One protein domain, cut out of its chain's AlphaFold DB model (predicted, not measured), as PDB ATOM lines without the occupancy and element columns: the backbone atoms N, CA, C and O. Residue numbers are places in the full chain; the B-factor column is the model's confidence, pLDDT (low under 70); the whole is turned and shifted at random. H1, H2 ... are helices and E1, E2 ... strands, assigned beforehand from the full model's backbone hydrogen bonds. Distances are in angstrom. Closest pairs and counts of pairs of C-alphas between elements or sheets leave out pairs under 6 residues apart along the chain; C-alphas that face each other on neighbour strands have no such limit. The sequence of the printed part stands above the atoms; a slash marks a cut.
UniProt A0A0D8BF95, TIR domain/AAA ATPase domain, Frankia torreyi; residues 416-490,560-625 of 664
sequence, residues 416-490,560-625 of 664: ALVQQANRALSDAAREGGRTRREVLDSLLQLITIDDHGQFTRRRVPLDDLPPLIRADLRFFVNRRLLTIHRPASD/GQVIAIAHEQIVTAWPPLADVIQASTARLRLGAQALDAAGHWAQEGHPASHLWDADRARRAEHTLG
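Overview. This is residues 416 to 490 and 560 to 625 of the 664 residues of the protein "TIR domain/AAA ATPase domain" of Frankia torreyi (UniProt A0A0D8BF95). Helices H1, H2 and H3 and the small sheet of E3 and E4 make a head at one end, and the long helix H5 runs away from it as an arm, with H6 folded back on that arm. The hairpin of E1 and E2 lies where head and arm meet, with E1 beside H5. The printed part has 141 residues with six named helices and four named strands, in the order H1 H2 E1 E2 H3 E3 E4 H4 H5 H6; it is mostly helix, and both two-stranded sheets are antiparallel. The whole is loose, with a radius of gyration of the C-alphas of 19.1 A, and spans 57 by 38 by 26 A.

Arrangement. H1, residues 416 to 432, touches H2, residues 436 to 444, with residues 425 to 429 alone; the closest C-alphas, of Ala 429 and Arg 436, are 5.6 A apart. E1, residues 447 to 449, and E2, residues 455 to 457, form a hairpin, with N 448 and O 456 within hydrogen-bond range at 3.1 A. H3, residues 467 to 478, touches H1 at a shallow tilt of 31 degrees, opposite ways; their closest C-alphas, of Ala 424 and Phe 475, are 5.2 A apart. With residues 469 to 473 alone H3 touches H2, about perpendicular at 86 degrees, closest at the C-alphas of Ser 442 and Ile 469, 5.8 A. E3, residues 482 to 485, and E4, residues 562 to 565, are antiparallel at 152 degrees, with N 485 and O 562 2.8 A apart, within hydrogen-bond range. H4, residues 569 to 572, and H5, residues 575 to 603, touch only at the corner, closest at the C-alphas of Val 571 and Ala 578, 5.5 A. H5 touches H2 with residues 576 to 581 alone, at a steep tilt of 60 degrees, the same way; the C-alphas of Leu 440 and Leu 577 are closest, 6.5 A. H6, residues 614 to 624, touches residues 587 to 591 of H5 alone, at a steep tilt of 49 degrees, opposite ways; the C-alphas of Arg 587 and Leu 624 are closest, 6.0 A. Every O i to N i+4 pair is within hydrogen-bond range in H1, H2 and H6, against 6 of 8 in H3 and 24 of 25 in H5; H4 is too short for such a pair.

Along the chain. H1 begins at C-alpha 416 (103.488, 88.109, 14.645) and is 23.7 A long; H3 measures 16.7 A. H5 runs 41.5 A to C-alpha 603 (92.935, 36.454, 18.145). H6, 15.2 A, ends at C-alpha 624 (86.431, 58.169, 9.576).

Size, cuts and confidence. The C-alphas farthest apart, of Asp 490 and Ser 609, are 61.6 A apart. Residues 491 to 559 are not printed, and C-alphas 490 and 560 are 10.3 A apart across the cut. Of the links printed whole, none is long. Mean pLDDT of the printed part is 80.3; residues 451 to 453, 485 to 490, 560, 592 and 623 to 625 are under 70.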
ATOM      1  N   ALA A 416     102.921  87.916  15.979       87.94
ATOM      2  CA  ALA A 416     103.488  88.109  14.645       87.94
ATOM      3  C   ALA A 416     103.288  86.916  13.711       87.94
ATOM      4  O   ALA A 416     102.763  87.081  12.606       87.94
ATOM      5  N   LEU A 417     103.652  85.709  14.155       88.38
ATOM      6  CA  LEU A 417     103.496  84.502  13.341       88.38
ATOM      7  C   LEU A 417     102.021  84.258  13.002       88.38
ATOM      8  O   LEU A 417     101.679  84.021  11.843       88.38
ATOM      9  N   VAL A 418     101.138  84.371  13.998       89.75
ATOM     10  CA  VAL A 418      99.694  84.151  13.835       89.75
ATOM     11  C   VAL A 418      99.092  85.161  12.860       89.75
ATOM     12  O   VAL A 418      98.319  84.783  11.979       89.75
ATOM     13  N   GLN A 419      99.455  86.440  12.970       89.00
ATOM     14  CA  GLN A 419      98.977  87.474  12.056       89.00
ATOM     15  C   GLN A 419      99.447  87.226  10.622       89.00
ATOM     16  O   GLN A 419      98.642  87.321   9.695       89.00
ATOM     17  N   GLN A 420     100.720  86.878  10.427       88.38
ATOM     18  CA  GLN A 420     101.265  86.603   9.096       88.38
ATOM     19  C   GLN A 420     100.629  85.356   8.470       88.38
ATOM     20  O   GLN A 420     100.255  85.389   7.297       88.38
ATOM     21  N   ALA A 421     100.409  84.297   9.254       91.25
ATOM     22  CA  ALA A 421      99.727  83.091   8.791       91.25
ATOM     23  C   ALA A 421      98.245  83.346   8.459       91.25
ATOM     24  O   ALA A 421      97.752  82.896   7.426       91.25
ATOM     25  N   ASN A 422      97.539  84.152   9.261       93.50
ATOM     26  CA  ASN A 422      96.155  84.550   8.978       93.50
ATOM     27  C   ASN A 422      96.031  85.420   7.718       93.50
ATOM     28  O   ASN A 422      95.062  85.274   6.965       93.50
ATOM     29  N   ARG A 423      97.002  86.313   7.479       91.44
ATOM     30  CA  ARG A 423      97.088  87.101   6.242       91.44
ATOM     31  C   ARG A 423      97.354  86.192   5.044       91.44
ATOM     32  O   ARG A 423      96.578  86.249   4.102       91.44
ATOM     33  N   ALA A 424      98.345  85.295   5.120       91.38
ATOM     34  CA  ALA A 424      98.614  84.302   4.069       91.38
ATOM     35  C   ALA A 424      97.367  83.482   3.719       91.38
ATOM     36  O   ALA A 424      97.010  83.368   2.552       91.38
ATOM     37  N   LEU A 425      96.671  82.963   4.735       95.06
ATOM     38  CA  LEU A 425      95.454  82.176   4.558       95.06
ATOM     39  C   LEU A 425      94.322  82.991   3.918       95.06
ATOM     40  O   LEU A 425      93.597  82.477   3.070       95.06
ATOM     41  N   SER A 426      94.146  84.247   4.331       94.06
ATOM     42  CA  SER A 426      93.094  85.110   3.783       94.06
ATOM     43  C   SER A 426      93.403  85.551   2.350       94.06
ATOM     44  O   SER A 426      92.492  85.562   1.527       94.06
ATOM     45  N   ASP A 427      94.666  85.857   2.044       92.44
ATOM     46  CA  ASP A 427      95.125  86.197   0.696       92.44
ATOM     47  C   ASP A 427      94.987  84.992  -0.247       92.44
ATOM     48  O   ASP A 427      94.370  85.123  -1.302       92.44
ATOM     49  N   ALA A 428      95.433  83.803   0.178       92.62
ATOM     50  CA  ALA A 428      95.286  82.564  -0.586       92.62
ATOM     51  C   ALA A 428      93.815  82.213  -0.855       92.62
ATOM     52  O   ALA A 428      93.440  81.938  -1.990       92.62
ATOM     53  N   ALA A 429      92.952  82.288   0.166       93.44
ATOM     54  CA  ALA A 429      91.523  82.019   0.006       93.44
ATOM     55  C   ALA A 429      90.851  83.010  -0.963       93.44
ATOM     56  O   ALA A 429      90.073  82.609  -1.830       93.44
ATOM     57  N   ARG A 430      91.173  84.306  -0.843       93.06
ATOM     58  CA  ARG A 430      90.597  85.375  -1.671       93.06
ATOM     59  C   ARG A 430      91.066  85.299  -3.124       93.06
ATOM     60  O   ARG A 430      90.241  85.431  -4.021       93.06
ATOM     61  N   GLU A 431      92.364  85.122  -3.360       90.44
ATOM     62  CA  GLU A 431      92.947  85.131  -4.710       90.44
ATOM     63  C   GLU A 431      92.803  83.787  -5.426       90.44
ATOM     64  O   GLU A 431      92.630  83.763  -6.641       90.44
ATOM     65  N   GLY A 432      92.820  82.677  -4.685       85.75
ATOM     66  CA  GLY A 432      92.579  81.337  -5.219       85.75
ATOM     67  C   GLY A 432      91.098  80.993  -5.404       85.75
ATOM     68  O   GLY A 432      90.787  79.968  -6.006       85.75
ATOM     69  N   GLY A 433      90.173  81.812  -4.882       88.94
ATOM     70  CA  GLY A 433      88.733  81.537  -4.927       88.94
ATOM     71  C   GLY A 433      88.321  80.299  -4.119       88.94
ATOM     72  O   GLY A 433      87.343  79.637  -4.462       88.94
ATOM     73  N   ARG A 434      89.079  79.964  -3.068       89.31
ATOM     74  CA  ARG A 434      88.896  78.762  -2.241       89.31
ATOM     75  C   ARG A 434      88.454  79.127  -0.833       89.31
ATOM     76  O   ARG A 434      88.684  80.228  -0.337       89.31
ATOM     77  N   THR A 435      87.858  78.173  -0.136       92.50
ATOM     78  CA  THR A 435      87.583  78.321   1.292       92.50
ATOM     79  C   THR A 435      88.879  78.227   2.105       92.50
ATOM     80  O   THR A 435      89.829  77.533   1.740       92.50
ATOM     81  N   ARG A 436      88.904  78.858   3.287       92.25
ATOM     82  CA  ARG A 436      90.033  78.734   4.229       92.25
ATOM     83  C   ARG A 436      90.346  77.275   4.577       92.25
ATOM     84  O   ARG A 436      91.506  76.917   4.744       92.25
ATOM     85  N   ARG A 437      89.320  76.422   4.667       90.12
ATOM     86  CA  ARG A 437      89.483  75.003   4.999       90.12
ATOM     87  C   ARG A 437      90.263  74.246   3.921       90.12
ATOM     88  O   ARG A 437      91.115  73.440   4.278       90.12
ATOM     89  N   GLU A 438      90.007  74.537   2.649       89.06
ATOM     90  CA  GLU A 438      90.696  73.913   1.512       89.06
ATOM     91  C   GLU A 438      92.165  74.342   1.396       89.06
ATOM     92  O   GLU A 438      93.027  73.533   1.043       89.06
ATOM     93  N   VAL A 439      92.472  75.595   1.736       91.50
ATOM     94  CA  VAL A 439      93.861  76.072   1.825       91.50
ATOM     95  C   VAL A 439      94.588  75.372   2.982       91.50
ATOM     96  O   VAL A 439      95.714  74.912   2.814       91.50
ATOM     97  N   LEU A 440      93.934  75.203   4.139       90.94
ATOM     98  CA  LEU A 440      94.495  74.438   5.262       90.94
ATOM     99  C   LEU A 440      94.732  72.961   4.900       90.94
ATOM    100  O   LEU A 440      95.772  72.414   5.251       90.94
ATOM    101  N   ASP A 441      93.832  72.327   4.139       85.94
ATOM    102  CA  ASP A 441      94.051  70.968   3.607       85.94
ATOM    103  C   ASP A 441      95.257  70.891   2.658       85.94
ATOM    104  O   ASP A 441      95.902  69.849   2.546       85.94
ATOM    105  N   SER A 442      95.585  71.993   1.983       88.25
ATOM    106  CA  SER A 442      96.777  72.076   1.137       88.25
ATOM    107  C   SER A 442      98.061  72.089   1.978       88.25
ATOM    108  O   SER A 442      99.042  71.457   1.598       88.25
ATOM    109  N   LEU A 443      98.043  72.717   3.161       89.00
ATOM    110  CA  LEU A 443      99.164  72.699   4.111       89.00
ATOM    111  C   LEU A 443      99.340  71.352   4.819       89.00
ATOM    112  O   LEU A 443     100.471  70.985   5.132       89.00
ATOM    113  N   LEU A 444      98.257  70.601   5.044       86.19
ATOM    114  CA  LEU A 444      98.337  69.260   5.636       86.19
ATOM    115  C   LEU A 444      99.169  68.281   4.798       86.19
ATOM    116  O   LEU A 444      99.723  67.344   5.352       86.19
ATOM    117  N   GLN A 445      99.309  68.505   3.489       83.75
ATOM    118  CA  GLN A 445     100.183  67.684   2.637       83.75
ATOM    119  C   GLN A 445     101.673  67.833   2.981       83.75
ATOM    120  O   GLN A 445     102.482  67.013   2.553       83.75
ATOM    121  N   LEU A 446     102.036  68.863   3.754       85.94
ATOM    122  CA  LEU A 446     103.392  69.119   4.239       85.94
ATOM    123  C   LEU A 446     103.616  68.603   5.672       85.94
ATOM    124  O   LEU A 446     104.593  68.988   6.318       85.94
ATOM    125  N   ILE A 447     102.707  67.779   6.201       84.69
ATOM    126  CA  ILE A 447     102.748  67.268   7.575       84.69
ATOM    127  C   ILE A 447     102.413  65.781   7.565       84.69
ATOM    128  O   ILE A 447     101.411  65.373   6.982       84.69
ATOM    129  N   THR A 448     103.208  64.992   8.279       78.50
ATOM    130  CA  THR A 448     102.858  63.612   8.620       78.50
ATOM    131  C   THR A 448     102.430  63.574  10.082       78.50
ATOM    132  O   THR A 448     103.030  64.244  10.921       78.50
ATOM    133  N   ILE A 449     101.361  62.835  10.382       78.75
ATOM    134  CA  ILE A 449     100.795  62.683  11.727       78.75
ATOM    135  C   ILE A 449     100.746  61.188  12.022       78.75
ATOM    136  O   ILE A 449     100.153  60.439  11.243       78.75
ATOM    137  N   ASP A 450     101.344  60.760  13.129       71.25
ATOM    138  CA  ASP A 450     101.230  59.379  13.591       71.25
ATOM    139  C   ASP A 450      99.958  59.152  14.434       71.25
ATOM    140  O   ASP A 450      99.185  60.064  14.754       71.25
ATOM    141  N   ASP A 451      99.709  57.900  14.796       65.44
ATOM    142  CA  ASP A 451      98.609  57.498  15.670       65.44
ATOM    143  C   ASP A 451      98.769  58.035  17.107       65.44
ATOM    144  O   ASP A 451      97.784  58.263  17.816       65.44
ATOM    145  N   HIS A 452      99.989  58.339  17.538       67.00
ATOM    146  CA  HIS A 452     100.263  59.002  18.809       67.00
ATOM    147  C   HIS A 452     100.028  60.519  18.773       67.00
ATOM    148  O   HIS A 452     100.020  61.159  19.828       67.00
ATOM    149  N   GLY A 453      99.710  61.098  17.614       67.44
ATOM    150  CA  GLY A 453      99.522  62.536  17.435       67.44
ATOM    151  C   GLY A 453     100.818  63.336  17.418       67.44
ATOM    152  O   GLY A 453     100.765  64.565  17.501       67.44
ATOM    153  N   GLN A 454     101.966  62.666  17.328       74.44
ATOM    154  CA  GLN A 454     103.216  63.317  16.986       74.44
ATOM    155  C   GLN A 454     103.169  63.667  15.503       74.44
ATOM    156  O   GLN A 454     102.649  62.923  14.671       74.44
ATOM    157  N   PHE A 455     103.681  64.847  15.184       80.69
ATOM    158  CA  PHE A 455     103.755  65.311  13.814       80.69
ATOM    159  C   PHE A 455     105.193  65.663  13.458       80.69
ATOM    160  O   PHE A 455     105.956  66.178  14.286       80.69
ATOM    161  N   THR A 456     105.521  65.418  12.199       76.69
ATOM    162  CA  THR A 456     106.791  65.772  11.567       76.69
ATOM    163  C   THR A 456     106.524  66.483  10.249       76.69
ATOM    164  O   THR A 456     105.388  66.545   9.760       76.69
ATOM    165  N   ARG A 457     107.554  67.129   9.704       82.69
ATOM    166  CA  ARG A 457     107.396  67.987   8.534       82.69
ATOM    167  C   ARG A 457     107.690  67.185   7.287       82.69
ATOM    168  O   ARG A 457     108.800  66.717   7.080       82.69
ATOM    169  N   ARG A 458     106.727  67.142   6.380       78.00
ATOM    170  CA  ARG A 458     106.904  66.486   5.095       78.00
ATOM    171  C   ARG A 458     107.534  67.445   4.093       78.00
ATOM    172  O   ARG A 458     107.086  68.579   3.913       78.00
ATOM    173  N   ARG A 459     108.595  66.976   3.442       77.44
ATOM    174  CA  ARG A 459     109.297  67.670   2.357       77.44
ATOM    175  C   ARG A 459     108.785  67.156   1.019       77.44
ATOM    176  O   ARG A 459     109.091  66.031   0.629       77.44
ATOM    177  N   VAL A 460     108.039  67.994   0.312       78.31
ATOM    178  CA  VAL A 460     107.346  67.599  -0.917       78.31
ATOM    179  C   VAL A 460     108.030  68.236  -2.130       78.31
ATOM    180  O   VAL A 460     108.254  69.450  -2.117       78.31
ATOM    181  N   PRO A 461     108.398  67.469  -3.173       78.94
ATOM    182  CA  PRO A 461     108.820  68.039  -4.446       78.94
ATOM    183  C   PRO A 461     107.742  68.985  -4.976       78.94
ATOM    184  O   PRO A 461     106.575  68.617  -5.067       78.94
ATOM    185  N   LEU A 462     108.121  70.210  -5.328       81.19
ATOM    186  CA  LEU A 462     107.177  71.226  -5.782       81.19
ATOM    187  C   LEU A 462     106.415  70.739  -7.025       81.19
ATOM    188  O   LEU A 462     105.210  70.944  -7.119       81.19
ATOM    189  N   ASP A 463     107.092  70.013  -7.916       81.00
ATOM    190  CA  ASP A 463     106.517  69.423  -9.131       81.00
ATOM    191  C   ASP A 463     105.467  68.328  -8.863       81.00
ATOM    192  O   ASP A 463     104.578  68.124  -9.693       81.00
ATOM    193  N   ASP A 464     105.522  67.659  -7.704       79.50
ATOM    194  CA  ASP A 464     104.545  66.633  -7.304       79.50
ATOM    195  C   ASP A 464     103.230  67.270  -6.800       79.50
ATOM    196  O   ASP A 464     102.201  66.595  -6.697       79.50
ATOM    197  N   LEU A 465     103.221  68.582  -6.521       81.62
ATOM    198  CA  LEU A 465     102.037  69.298  -6.047       81.62
ATOM    199  C   LEU A 465     101.157  69.802  -7.206       81.62
ATOM    200  O   LEU A 465     101.638  70.492  -8.118       81.62
ATOM    201  N   PRO A 466      99.827  69.580  -7.143       85.25
ATOM    202  CA  PRO A 466      98.895  70.141  -8.116       85.25
ATOM    203  C   PRO A 466      99.050  71.668  -8.253       85.25
ATOM    204  O   PRO A 466      99.235  72.347  -7.237       85.25
ATOM    205  N   PRO A 467      98.921  72.250  -9.467       86.31
ATOM    206  CA  PRO A 467      99.110  73.691  -9.694       86.31
ATOM    207  C   PRO A 467      98.295  74.587  -8.754       86.31
ATOM    208  O   PRO A 467      98.779  75.623  -8.307       86.31
ATOM    209  N   LEU A 468      97.080  74.152  -8.405       84.56
ATOM    210  CA  LEU A 468      96.210  74.851  -7.460       84.56
ATOM    211  C   LEU A 468      96.821  74.927  -6.051       84.56
ATOM    212  O   LEU A 468      96.832  75.988  -5.440       84.56
ATOM    213  N   ILE A 469      97.377  73.817  -5.558       86.00
ATOM    214  CA  ILE A 469      98.042  73.767  -4.250       86.00
ATOM    215  C   ILE A 469      99.321  74.604  -4.282       86.00
ATOM    216  O   ILE A 469      99.563  75.379  -3.363       86.00
ATOM    217  N   ARG A 470     100.108  74.535  -5.364       86.50
ATOM    218  CA  ARG A 470     101.290  75.399  -5.528       86.50
ATOM    219  C   ARG A 470     100.943  76.887  -5.451       86.50
ATOM    220  O   ARG A 470     101.666  77.646  -4.804       86.50
ATOM    221  N   ALA A 471      99.838  77.300  -6.075       85.25
ATOM    222  CA  ALA A 471      99.365  78.680  -6.025       85.25
ATOM    223  C   ALA A 471      99.000  79.118  -4.594       85.25
ATOM    224  O   ALA A 471      99.417  80.198  -4.174       85.25
ATOM    225  N   ASP A 472      98.310  78.264  -3.829       87.75
ATOM    226  CA  ASP A 472      97.963  78.529  -2.425       87.75
ATOM    227  C   ASP A 472      99.215  78.652  -1.538       87.75
ATOM    228  O   ASP A 472      99.348  79.584  -0.741       87.75
ATOM    229  N   LEU A 473     100.177  77.733  -1.692       87.38
ATOM    230  CA  LEU A 473     101.387  77.700  -0.865       87.38
ATOM    231  C   LEU A 473     102.308  78.906  -1.114       87.38
ATOM    232  O   LEU A 473     103.015  79.330  -0.197       87.38
ATOM    233  N   ARG A 474     102.259  79.523  -2.304       87.69
ATOM    234  CA  ARG A 474     103.056  80.717  -2.640       87.69
ATOM    235  C   ARG A 474     102.844  81.870  -1.654       87.69
ATOM    236  O   ARG A 474     103.803  82.557  -1.310       87.69
ATOM    237  N   PHE A 475     101.625  82.063  -1.145       86.88
ATOM    238  CA  PHE A 475     101.334  83.111  -0.155       86.88
ATOM    239  C   PHE A 475     102.076  82.899   1.168       86.88
ATOM    240  O   PHE A 475     102.503  83.862   1.806       86.88
ATOM    241  N   PHE A 476     102.271  81.642   1.564       88.44
ATOM    242  CA  PHE A 476     103.007  81.284   2.772       88.44
ATOM    243  C   PHE A 476     104.525  81.325   2.547       88.44
ATOM    244  O   PHE A 476     105.259  81.740   3.444       88.44
ATOM    245  N   VAL A 477     104.998  80.970   1.347       82.38
ATOM    246  CA  VAL A 477     106.410  81.129   0.941       82.38
ATOM    247  C   VAL A 477     106.822  82.602   0.960       82.38
ATOM    248  O   VAL A 477     107.830  82.949   1.572       82.38
ATOM    249  N   ASN A 478     106.009  83.488   0.375       79.56
ATOM    250  CA  ASN A 478     106.280  84.930   0.326       79.56
ATOM    251  C   ASN A 478     106.400  85.566   1.720       79.56
ATOM    252  O   ASN A 478     107.087  86.569   1.885       79.56
ATOM    253  N   ARG A 479     105.748  84.970   2.725       82.88
ATOM    254  CA  ARG A 479     105.807  85.388   4.133       82.88
ATOM    255  C   ARG A 479     106.783  84.554   4.972       82.88
ATOM    256  O   ARG A 479     106.727  84.609   6.195       82.88
ATOM    257  N   ARG A 480     107.655  83.759   4.333       80.75
ATOM    258  CA  ARG A 480     108.692  82.922   4.973       80.75
ATOM    259  C   ARG A 480     108.150  81.899   5.984       80.75
ATOM    260  O   ARG A 480     108.876  81.436   6.860       80.75
ATOM    261  N   LEU A 481     106.878  81.525   5.852       82.69
ATOM    262  CA  LEU A 481     106.237  80.472   6.645       82.69
ATOM    263  C   LEU A 481     106.496  79.087   6.028       82.69
ATOM    264  O   LEU A 481     106.564  78.078   6.726       82.69
ATOM    265  N   LEU A 482     106.708  79.027   4.717       85.06
ATOM    266  CA  LEU A 482     107.203  77.835   4.031       85.06
ATOM    267  C   LEU A 482     108.572  78.133   3.429       85.06
ATOM    268  O   LEU A 482     108.829  79.256   2.991       85.06
ATOM    269  N   THR A 483     109.438  77.127   3.387       79.50
ATOM    270  CA  THR A 483     110.724  77.209   2.699       79.50
ATOM    271  C   THR A 483     110.689  76.389   1.424       79.50
ATOM    272  O   THR A 483     110.147  75.286   1.390       79.50
ATOM    273  N   ILE A 484     111.309  76.932   0.380       74.25
ATOM    274  CA  ILE A 484     111.621  76.202  -0.843       74.25
ATOM    275  C   ILE A 484     113.125  75.966  -0.848       74.25
ATOM    276  O   ILE A 484     113.924  76.901  -0.794       74.25
ATOM    277  N   HIS A 485     113.514  74.702  -0.895       65.38
ATOM    278  CA  HIS A 485     114.895  74.284  -1.027       65.38
ATOM    279  C   HIS A 485     115.115  73.784  -2.445       65.38
ATOM    280  O   HIS A 485     114.495  72.814  -2.874       65.38
ATOM    281  N   ARG A 486     116.039  74.416  -3.168       55.25
ATOM    282  CA  ARG A 486     116.571  73.822  -4.387       55.25
ATOM    283  C   ARG A 486     117.622  72.792  -3.966       55.25
ATOM    284  O   ARG A 486     118.588  73.177  -3.305       55.25
ATOM    285  N   PRO A 487     117.466  71.499  -4.278       47.66
ATOM    286  CA  PRO A 487     118.586  70.588  -4.162       47.66
ATOM    287  C   PRO A 487     119.693  71.065  -5.101       47.66
ATOM    288  O   PRO A 487     119.407  71.636  -6.157       47.66
ATOM    289  N   ALA A 488     120.950  70.832  -4.725       38.28
ATOM    290  CA  ALA A 488     122.061  70.988  -5.653       38.28
ATOM    291  C   ALA A 488     121.715  70.199  -6.929       38.28
ATOM    292  O   ALA A 488     121.522  68.984  -6.878       38.28
ATOM    293  N   SER A 489     121.508  70.912  -8.034       31.45
ATOM    294  CA  SER A 489     121.160  70.311  -9.319       31.45
ATOM    295  C   SER A 489     122.434  69.803  -9.981       31.45
ATOM    296  O   SER A 489     123.492  70.429  -9.875       31.45
ATOM    297  N   ASP A 490     122.337  68.680 -10.690       30.23
ATOM    298  CA  ASP A 490     123.286  68.410 -11.763       30.23
ATOM    299  C   ASP A 490     123.137  69.525 -12.804       30.23
ATOM    300  O   ASP A 490     122.019  69.755 -13.277       30.23
ATOM    301  N   GLY A 560     112.901  69.995  -9.590       59.16
ATOM    302  CA  GLY A 560     113.577  69.458  -8.408       59.16
ATOM    303  C   GLY A 560     113.477  70.292  -7.131       59.16
ATOM    304  O   GLY A 560     114.016  69.860  -6.118       59.16
ATOM    305  N   GLN A 561     112.810  71.448  -7.119       74.88
ATOM    306  CA  GLN A 561     112.599  72.205  -5.876       74.88
ATOM    307  C   GLN A 561     111.758  71.414  -4.861       74.88
ATOM    308  O   GLN A 561     110.857  70.674  -5.237       74.88
ATOM    309  N   VAL A 562     112.036  71.574  -3.567       76.31
ATOM    310  CA  VAL A 562     111.316  70.904  -2.473       76.31
ATOM    311  C   VAL A 562     110.741  71.950  -1.530       76.31
ATOM    312  O   VAL A 562     111.481  72.803  -1.042       76.31
ATOM    313  N   ILE A 563     109.445  71.870  -1.245       82.06
ATOM    314  CA  ILE A 563     108.745  72.756  -0.313       82.06
ATOM    315  C   ILE A 563     108.493  72.061   1.030       82.06
ATOM    316  O   ILE A 563     108.208  70.864   1.084       82.06
ATOM    317  N   ALA A 564     108.619  72.809   2.126       83.31
ATOM    318  CA  ALA A 564     108.323  72.336   3.476       83.31
ATOM    319  C   ALA A 564     107.904  73.483   4.403       83.31
ATOM    320  O   ALA A 564     108.152  74.658   4.126       83.31
ATOM    321  N   ILE A 565     107.306  73.136   5.543       86.69
ATOM    322  CA  ILE A 565     107.035  74.097   6.617       86.69
ATOM    323  C   ILE A 565     108.356  74.602   7.208       86.69
ATOM    324  O   ILE A 565     109.199  73.808   7.640       86.69
ATOM    325  N   ALA A 566     108.519  75.927   7.282       81.69
ATOM    326  CA  ALA A 566     109.760  76.545   7.746       81.69
ATOM    327  C   ALA A 566     110.113  76.113   9.178       81.69
ATOM    328  O   ALA A 566     111.265  75.787   9.465       81.69
ATOM    329  N   HIS A 567     109.108  76.031  10.058       85.62
ATOM    330  CA  HIS A 567     109.258  75.551  11.431       85.62
ATOM    331  C   HIS A 567     107.949  75.002  12.004       85.62
ATOM    332  O   HIS A 567     106.871  75.526  11.745       85.62
ATOM    333  N   GLU A 568     108.052  74.019  12.897       84.31
ATOM    334  CA  GLU A 568     106.928  73.419  13.634       84.31
ATOM    335  C   GLU A 568     106.104  74.410  14.473       84.31
ATOM    336  O   GLU A 568     104.958  74.120  14.791       84.31
ATOM    337  N   GLN A 569     106.624  75.606  14.786       85.56
ATOM    338  CA  GLN A 569     105.845  76.618  15.509       85.56
ATOM    339  C   GLN A 569     104.680  77.143  14.668       85.56
ATOM    340  O   GLN A 569     103.689  77.610  15.213       85.56
ATOM    341  N   ILE A 570     104.744  77.001  13.343       86.75
ATOM    342  CA  ILE A 570     103.606  77.283  12.466       86.75
ATOM    343  C   ILE A 570     102.483  76.278  12.700       86.75
ATOM    344  O   ILE A 570     101.318  76.630  12.587       86.75
ATOM    345  N   VAL A 571     102.822  75.041  13.051       86.00
ATOM    346  CA  VAL A 571     101.848  73.995  13.354       86.00
ATOM    347  C   VAL A 571     101.259  74.188  14.747       86.00
ATOM    348  O   VAL A 571     100.049  74.106  14.909       86.00
ATOM    349  N   THR A 572     102.094  74.472  15.750       84.94
ATOM    350  CA  THR A 572     101.655  74.506  17.155       84.94
ATOM    351  C   THR A 572     101.110  75.854  17.609       84.94
ATOM    352  O   THR A 572     100.216  75.890  18.445       84.94
ATOM    353  N   ALA A 573     101.646  76.970  17.103       85.31
ATOM    354  CA  ALA A 573     101.274  78.309  17.561       85.31
ATOM    355  C   ALA A 573     100.166  78.959  16.718       85.31
ATOM    356  O   ALA A 573      99.621  79.977  17.140       85.31
ATOM    357  N   TRP A 574      99.825  78.406  15.547       91.75
ATOM    358  CA  TRP A 574      98.770  78.932  14.677       91.75
ATOM    359  C   TRP A 574      97.475  78.109  14.815       91.75
ATOM    360  O   TRP A 574      97.390  77.010  14.256       91.75
ATOM    361  N   PRO A 575      96.440  78.629  15.508       92.38
ATOM    362  CA  PRO A 575      95.257  77.842  15.865       92.38
ATOM    363  C   PRO A 575      94.536  77.175  14.680       92.38
ATOM    364  O   PRO A 575      94.278  75.980  14.766       92.38
ATOM    365  N   PRO A 576      94.294  77.847  13.530       92.50
ATOM    366  CA  PRO A 576      93.617  77.223  12.392       92.50
ATOM    367  C   PRO A 576      94.266  75.930  11.886       92.50
ATOM    368  O   PRO A 576      93.553  75.026  11.458       92.50
ATOM    369  N   LEU A 577      95.600  75.833  11.907       90.19
ATOM    370  CA  LEU A 577      96.302  74.623  11.477       90.19
ATOM    371  C   LEU A 577      96.371  73.589  12.607       90.19
ATOM    372  O   LEU A 577      96.121  72.409  12.355       90.19
ATOM    373  N   ALA A 578      96.633  74.030  13.841       87.81
ATOM    374  CA  ALA A 578      96.633  73.174  15.025       87.81
ATOM    375  C   ALA A 578      95.291  72.442  15.207       87.81
ATOM    376  O   ALA A 578      95.273  71.224  15.380       87.81
ATOM    377  N   ASP A 579      94.171  73.157  15.079       87.44
ATOM    378  CA  ASP A 579      92.816  72.617  15.236       87.44
ATOM    379  C   ASP A 579      92.515  71.539  14.184       87.44
ATOM    380  O   ASP A 579      91.941  70.487  14.478       87.44
ATOM    381  N   VAL A 580      92.938  71.777  12.939       84.94
ATOM    382  CA  VAL A 580      92.760  70.831  11.830       84.94
ATOM    383  C   VAL A 580      93.604  69.567  12.033       84.94
ATOM    384  O   VAL A 580      93.137  68.458  11.748       84.94
ATOM    385  N   ILE A 581      94.825  69.708  12.549       82.69
ATOM    386  CA  ILE A 581      95.707  68.579  12.874       82.69
ATOM    387  C   ILE A 581      95.138  67.784  14.041       82.69
ATOM    388  O   ILE A 581      94.988  66.574  13.918       82.69
ATOM    389  N   GLN A 582      94.719  68.446  15.121       80.50
ATOM    390  CA  GLN A 582      94.105  67.792  16.274       80.50
ATOM    391  C   GLN A 582      92.847  67.007  15.876       80.50
ATOM    392  O   GLN A 582      92.663  65.861  16.298       80.50
ATOM    393  N   ALA A 583      92.006  67.583  15.010       77.38
ATOM    394  CA  ALA A 583      90.851  66.888  14.449       77.38
ATOM    395  C   ALA A 583      91.257  65.663  13.608       77.38
ATOM    396  O   ALA A 583      90.554  64.653  13.625       77.38
ATOM    397  N   SER A 584      92.387  65.721  12.899       74.56
ATOM    398  CA  SER A 584      92.916  64.610  12.093       74.56
ATOM    399  C   SER A 584      93.535  63.505  12.960       74.56
ATOM    400  O   SER A 584      93.229  62.331  12.760       74.56
ATOM    401  N   THR A 585      94.310  63.855  13.990       73.31
ATOM    402  CA  THR A 585      94.853  62.919  14.988       73.31
ATOM    403  C   THR A 585      93.748  62.146  15.701       73.31
ATOM    404  O   THR A 585      93.853  60.934  15.882       73.31
ATOM    405  N   ALA A 586      92.661  62.823  16.088       71.50
ATOM    406  CA  ALA A 586      91.520  62.169  16.723       71.50
ATOM    407  C   ALA A 586      90.921  61.070  15.828       71.50
ATOM    408  O   ALA A 586      90.541  60.009  16.324       71.50
ATOM    409  N   ARG A 587      90.899  61.289  14.504       73.25
ATOM    410  CA  ARG A 587      90.460  60.286  13.521       73.25
ATOM    411  C   ARG A 587      91.447  59.126  13.409       73.25
ATOM    412  O   ARG A 587      91.010  57.980  13.445       73.25
ATOM    413  N   LEU A 588      92.751  59.406  13.312       70.19
ATOM    414  CA  LEU A 588      93.796  58.375  13.209       70.19
ATOM    415  C   LEU A 588      93.815  57.457  14.434       70.19
ATOM    416  O   LEU A 588      93.786  56.240  14.280       70.19
ATOM    417  N   ARG A 589      93.743  58.028  15.643       72.25
ATOM    418  CA  ARG A 589      93.627  57.262  16.896       72.25
ATOM    419  C   ARG A 589      92.404  56.363  16.914       72.25
ATOM    420  O   ARG A 589      92.495  55.210  17.320       72.25
ATOM    421  N   LEU A 590      91.257  56.884  16.485       74.56
ATOM    422  CA  LEU A 590      90.025  56.106  16.454       74.56
ATOM    423  C   LEU A 590      90.107  54.953  15.443       74.56
ATOM    424  O   LEU A 590      89.602  53.868  15.719       74.56
ATOM    425  N   GLY A 591      90.780  55.167  14.308       72.75
ATOM    426  CA  GLY A 591      91.087  54.121  13.332       72.75
ATOM    427  C   GLY A 591      92.036  53.053  13.883       72.75
ATOM    428  O   GLY A 591      91.733  51.867  13.776       72.75
ATOM    429  N   ALA A 592      93.135  53.454  14.530       68.94
ATOM    430  CA  ALA A 592      94.077  52.534  15.174       68.94
ATOM    431  C   ALA A 592      93.390  51.692  16.264       68.94
ATOM    432  O   ALA A 592      93.483  50.470  16.254       68.94
ATOM    433  N   GLN A 593      92.578  52.322  17.122       76.44
ATOM    434  CA  GLN A 593      91.768  51.616  18.121       76.44
ATOM    435  C   GLN A 593      90.790  50.613  17.499       76.44
ATOM    436  O   GLN A 593      90.526  49.570  18.097       76.44
ATOM    437  N   ALA A 594      90.215  50.927  16.332       79.44
ATOM    438  CA  ALA A 594      89.335  50.006  15.616       79.44
ATOM    439  C   ALA A 594      90.102  48.777  15.112       79.44
ATOM    440  O   ALA A 594      89.604  47.659  15.230       79.44
ATOM    441  N   LEU A 595      91.313  48.978  14.587       73.00
ATOM    442  CA  LEU A 595      92.182  47.904  14.105       73.00
ATOM    443  C   LEU A 595      92.686  47.016  15.246       73.00
ATOM    444  O   LEU A 595      92.586  45.797  15.132       73.00
ATOM    445  N   ASP A 596      93.140  47.600  16.355       73.81
ATOM    446  CA  ASP A 596      93.572  46.846  17.538       73.81
ATOM    447  C   ASP A 596      92.423  46.018  18.118       73.81
ATOM    448  O   ASP A 596      92.580  44.824  18.383       73.81
ATOM    449  N   ALA A 597      91.236  46.619  18.257       80.31
ATOM    450  CA  ALA A 597      90.052  45.905  18.722       80.31
ATOM    451  C   ALA A 597      89.661  44.764  17.768       80.31
ATOM    452  O   ALA A 597      89.311  43.678  18.227       80.31
ATOM    453  N   ALA A 598      89.761  44.977  16.452       77.12
ATOM    454  CA  ALA A 598      89.510  43.936  15.457       77.12
ATOM    455  C   ALA A 598      90.556  42.808  15.514       77.12
ATOM    456  O   ALA A 598      90.195  41.636  15.401       77.12
ATOM    457  N   GLY A 599      91.833  43.142  15.722       73.12
ATOM    458  CA  GLY A 599      92.922  42.180  15.888       73.12
ATOM    459  C   GLY A 599      92.752  41.326  17.143       73.12
ATOM    460  O   GLY A 599      92.826  40.101  17.060       73.12
ATOM    461  N   HIS A 600      92.437  41.952  18.278       78.38
ATOM    462  CA  HIS A 600      92.146  41.258  19.535       78.38
ATOM    463  C   HIS A 600      90.915  40.353  19.403       78.38
ATOM    464  O   HIS A 600      90.951  39.181  19.769       78.38
ATOM    465  N   TRP A 601      89.843  40.861  18.785       84.31
ATOM    466  CA  TRP A 601      88.638  40.082  18.496       84.31
ATOM    467  C   TRP A 601      88.933  38.857  17.622       84.31
ATOM    468  O   TRP A 601      88.404  37.778  17.887       84.31
ATOM    469  N   ALA A 602      89.802  38.986  16.615       80.56
ATOM    470  CA  ALA A 602      90.222  37.867  15.775       80.56
ATOM    471  C   ALA A 602      91.095  36.849  16.534       80.56
ATOM    472  O   ALA A 602      90.874  35.646  16.410       80.56
ATOM    473  N   GLN A 603      92.053  37.314  17.344       79.50
ATOM    474  CA  GLN A 603      92.935  36.454  18.145       79.50
ATOM    475  C   GLN A 603      92.172  35.635  19.193       79.50
ATOM    476  O   GLN A 603      92.542  34.498  19.477       79.50
ATOM    477  N   GLU A 604      91.078  36.176  19.727       84.94
ATOM    478  CA  GLU A 604      90.238  35.501  20.720       84.94
ATOM    479  C   GLU A 604      89.105  34.658  20.113       84.94
ATOM    480  O   GLU A 604      88.238  34.168  20.837       84.94
ATOM    481  N   GLY A 605      89.095  34.459  18.791       85.75
ATOM    482  CA  GLY A 605      88.121  33.589  18.130       85.75
ATOM    483  C   GLY A 605      86.738  34.218  17.942       85.75
ATOM    484  O   GLY A 605      85.729  33.516  17.958       85.75
ATOM    485  N   HIS A 606      86.686  35.530  17.729       86.06
ATOM    486  CA  HIS A 606      85.484  36.295  17.389       86.06
ATOM    487  C   HIS A 606      84.351  36.328  18.444       86.06
ATOM    488  O   HIS A 606      83.172  36.214  18.085       86.06
ATOM    489  N   PRO A 607      84.631  36.531  19.747       83.25
ATOM    490  CA  PRO A 607      83.594  36.618  20.773       83.25
ATOM    491  C   PRO A 607      82.727  37.878  20.605       83.25
ATOM    492  O   PRO A 607      83.227  38.989  20.430       83.25
ATOM    493  N   ALA A 608      81.404  37.724  20.704       79.81
ATOM    494  CA  ALA A 608      80.455  38.831  20.538       79.81
ATOM    495  C   ALA A 608      80.602  39.939  21.605       79.81
ATOM    496  O   ALA A 608      80.202  41.074  21.368       79.81
ATOM    497  N   SER A 609      81.203  39.635  22.761       78.19
ATOM    498  CA  SER A 609      81.451  40.588  23.853       78.19
ATOM    499  C   SER A 609      82.490  41.666  23.529       78.19
ATOM    500  O   SER A 609      82.549  42.662  24.243       78.19
ATOM    501  N   HIS A 610      83.310  41.479  22.490       74.12
ATOM    502  CA  HIS A 610      84.363  42.429  22.097       74.12
ATOM    503  C   HIS A 610      83.990  43.280  20.877       74.12
ATOM    504  O   HIS A 610      84.777  44.128  20.451       74.12
ATOM    505  N   LEU A 611      82.778  43.106  20.340       81.00
ATOM    506  CA  LEU A 611      82.237  44.010  19.332       81.00
ATOM    507  C   LEU A 611      81.980  45.386  19.948       81.00
ATOM    508  O   LEU A 611      81.540  45.519  21.092       81.00
ATOM    509  N   TRP A 612      82.257  46.430  19.173       85.44
ATOM    510  CA  TRP A 612      81.891  47.783  19.565       85.44
ATOM    511  C   TRP A 612      80.372  47.916  19.632       85.44
ATOM    512  O   TRP A 612      79.658  47.390  18.780       85.44
ATOM    513  N   ASP A 613      79.879  48.661  20.621       83.81
ATOM    514  CA  ASP A 613      78.468  49.022  20.661       83.81
ATOM    515  C   ASP A 613      78.077  49.849  19.417       83.81
ATOM    516  O   ASP A 613      78.905  50.529  18.799       83.81
ATOM    517  N   ALA A 614      76.798  49.787  19.038       76.19
ATOM    518  CA  ALA A 614      76.293  50.416  17.815       76.19
ATOM    519  C   ALA A 614      76.495  51.942  17.787       76.19
ATOM    520  O   ALA A 614      76.623  52.539  16.715       76.19
ATOM    521  N   ASP A 615      76.540  52.594  18.947       75.50
ATOM    522  CA  ASP A 615      76.760  54.036  19.028       75.50
ATOM    523  C   ASP A 615      78.238  54.383  18.831       75.50
ATOM    524  O   ASP A 615      78.563  55.358  18.152       75.50
ATOM    525  N   ARG A 616      79.152  53.568  19.356       78.81
ATOM    526  CA  ARG A 616      80.596  53.674  19.150       78.81
ATOM    527  C   ARG A 616      80.963  53.383  17.701       78.81
ATOM    528  O   ARG A 616      81.728  54.156  17.128       78.81
ATOM    529  N   ALA A 617      80.381  52.346  17.100       76.75
ATOM    530  CA  ALA A 617      80.568  52.022  15.687       76.75
ATOM    531  C   ALA A 617      80.107  53.175  14.778       76.75
ATOM    532  O   ALA A 617      80.890  53.659  13.964       76.75
ATOM    533  N   ARG A 618      78.898  53.717  14.992       75.94
ATOM    534  CA  ARG A 618      78.388  54.863  14.214       75.94
ATOM    535  C   ARG A 618      79.217  56.132  14.395       75.94
ATOM    536  O   ARG A 618      79.475  56.839  13.421       75.94
ATOM    537  N   ARG A 619      79.672  56.429  15.619       72.38
ATOM    538  CA  ARG A 619      80.589  57.557  15.866       72.38
ATOM    539  C   ARG A 619      81.907  57.377  15.116       72.38
ATOM    540  O   ARG A 619      82.425  58.355  14.583       72.38
ATOM    541  N   ALA A 620      82.433  56.157  15.054       71.88
ATOM    542  CA  ALA A 620      83.656  55.866  14.321       71.88
ATOM    543  C   ALA A 620      83.479  55.966  12.806       71.88
ATOM    544  O   ALA A 620      84.272  56.651  12.167       71.88
ATOM    545  N   GLU A 621      82.410  55.402  12.246       73.00
ATOM    546  CA  GLU A 621      82.078  55.548  10.824       73.00
ATOM    547  C   GLU A 621      81.926  57.020  10.423       73.00
ATOM    548  O   GLU A 621      82.529  57.465   9.448       73.00
ATOM    549  N   HIS A 622      81.195  57.809  11.216       70.69
ATOM    550  CA  HIS A 622      81.020  59.241  10.971       70.69
ATOM    551  C   HIS A 622      82.341  60.026  11.064       70.69
ATOM    552  O   HIS A 622      82.564  60.983  10.328       70.69
ATOM    553  N   THR A 623      83.238  59.626  11.967       67.75
ATOM    554  CA  THR A 623      84.527  60.300  12.192       67.75
ATOM    555  C   THR A 623      85.567  59.927  11.126       67.75
ATOM    556  O   THR A 623      86.392  60.762  10.757       67.75
ATOM    557  N   LEU A 624      85.512  58.700  10.595       67.44
ATOM    558  CA  LEU A 624      86.431  58.169   9.576       67.44
ATOM    559  C   LEU A 624      85.964  58.437   8.126       67.44
ATOM    560  O   LEU A 624      86.775  58.404   7.196       67.44
ATOM    561  N   GLY A 625      84.678  58.726   7.917       54.25
ATOM    562  CA  GLY A 625      84.055  58.910   6.605       54.25
ATOM    563  C   GLY A 625      84.461  60.197   5.878       54.25
ATOM    564  O   GLY A 625      83.857  61.248   6.080       54.25
TER     565      GLY A 625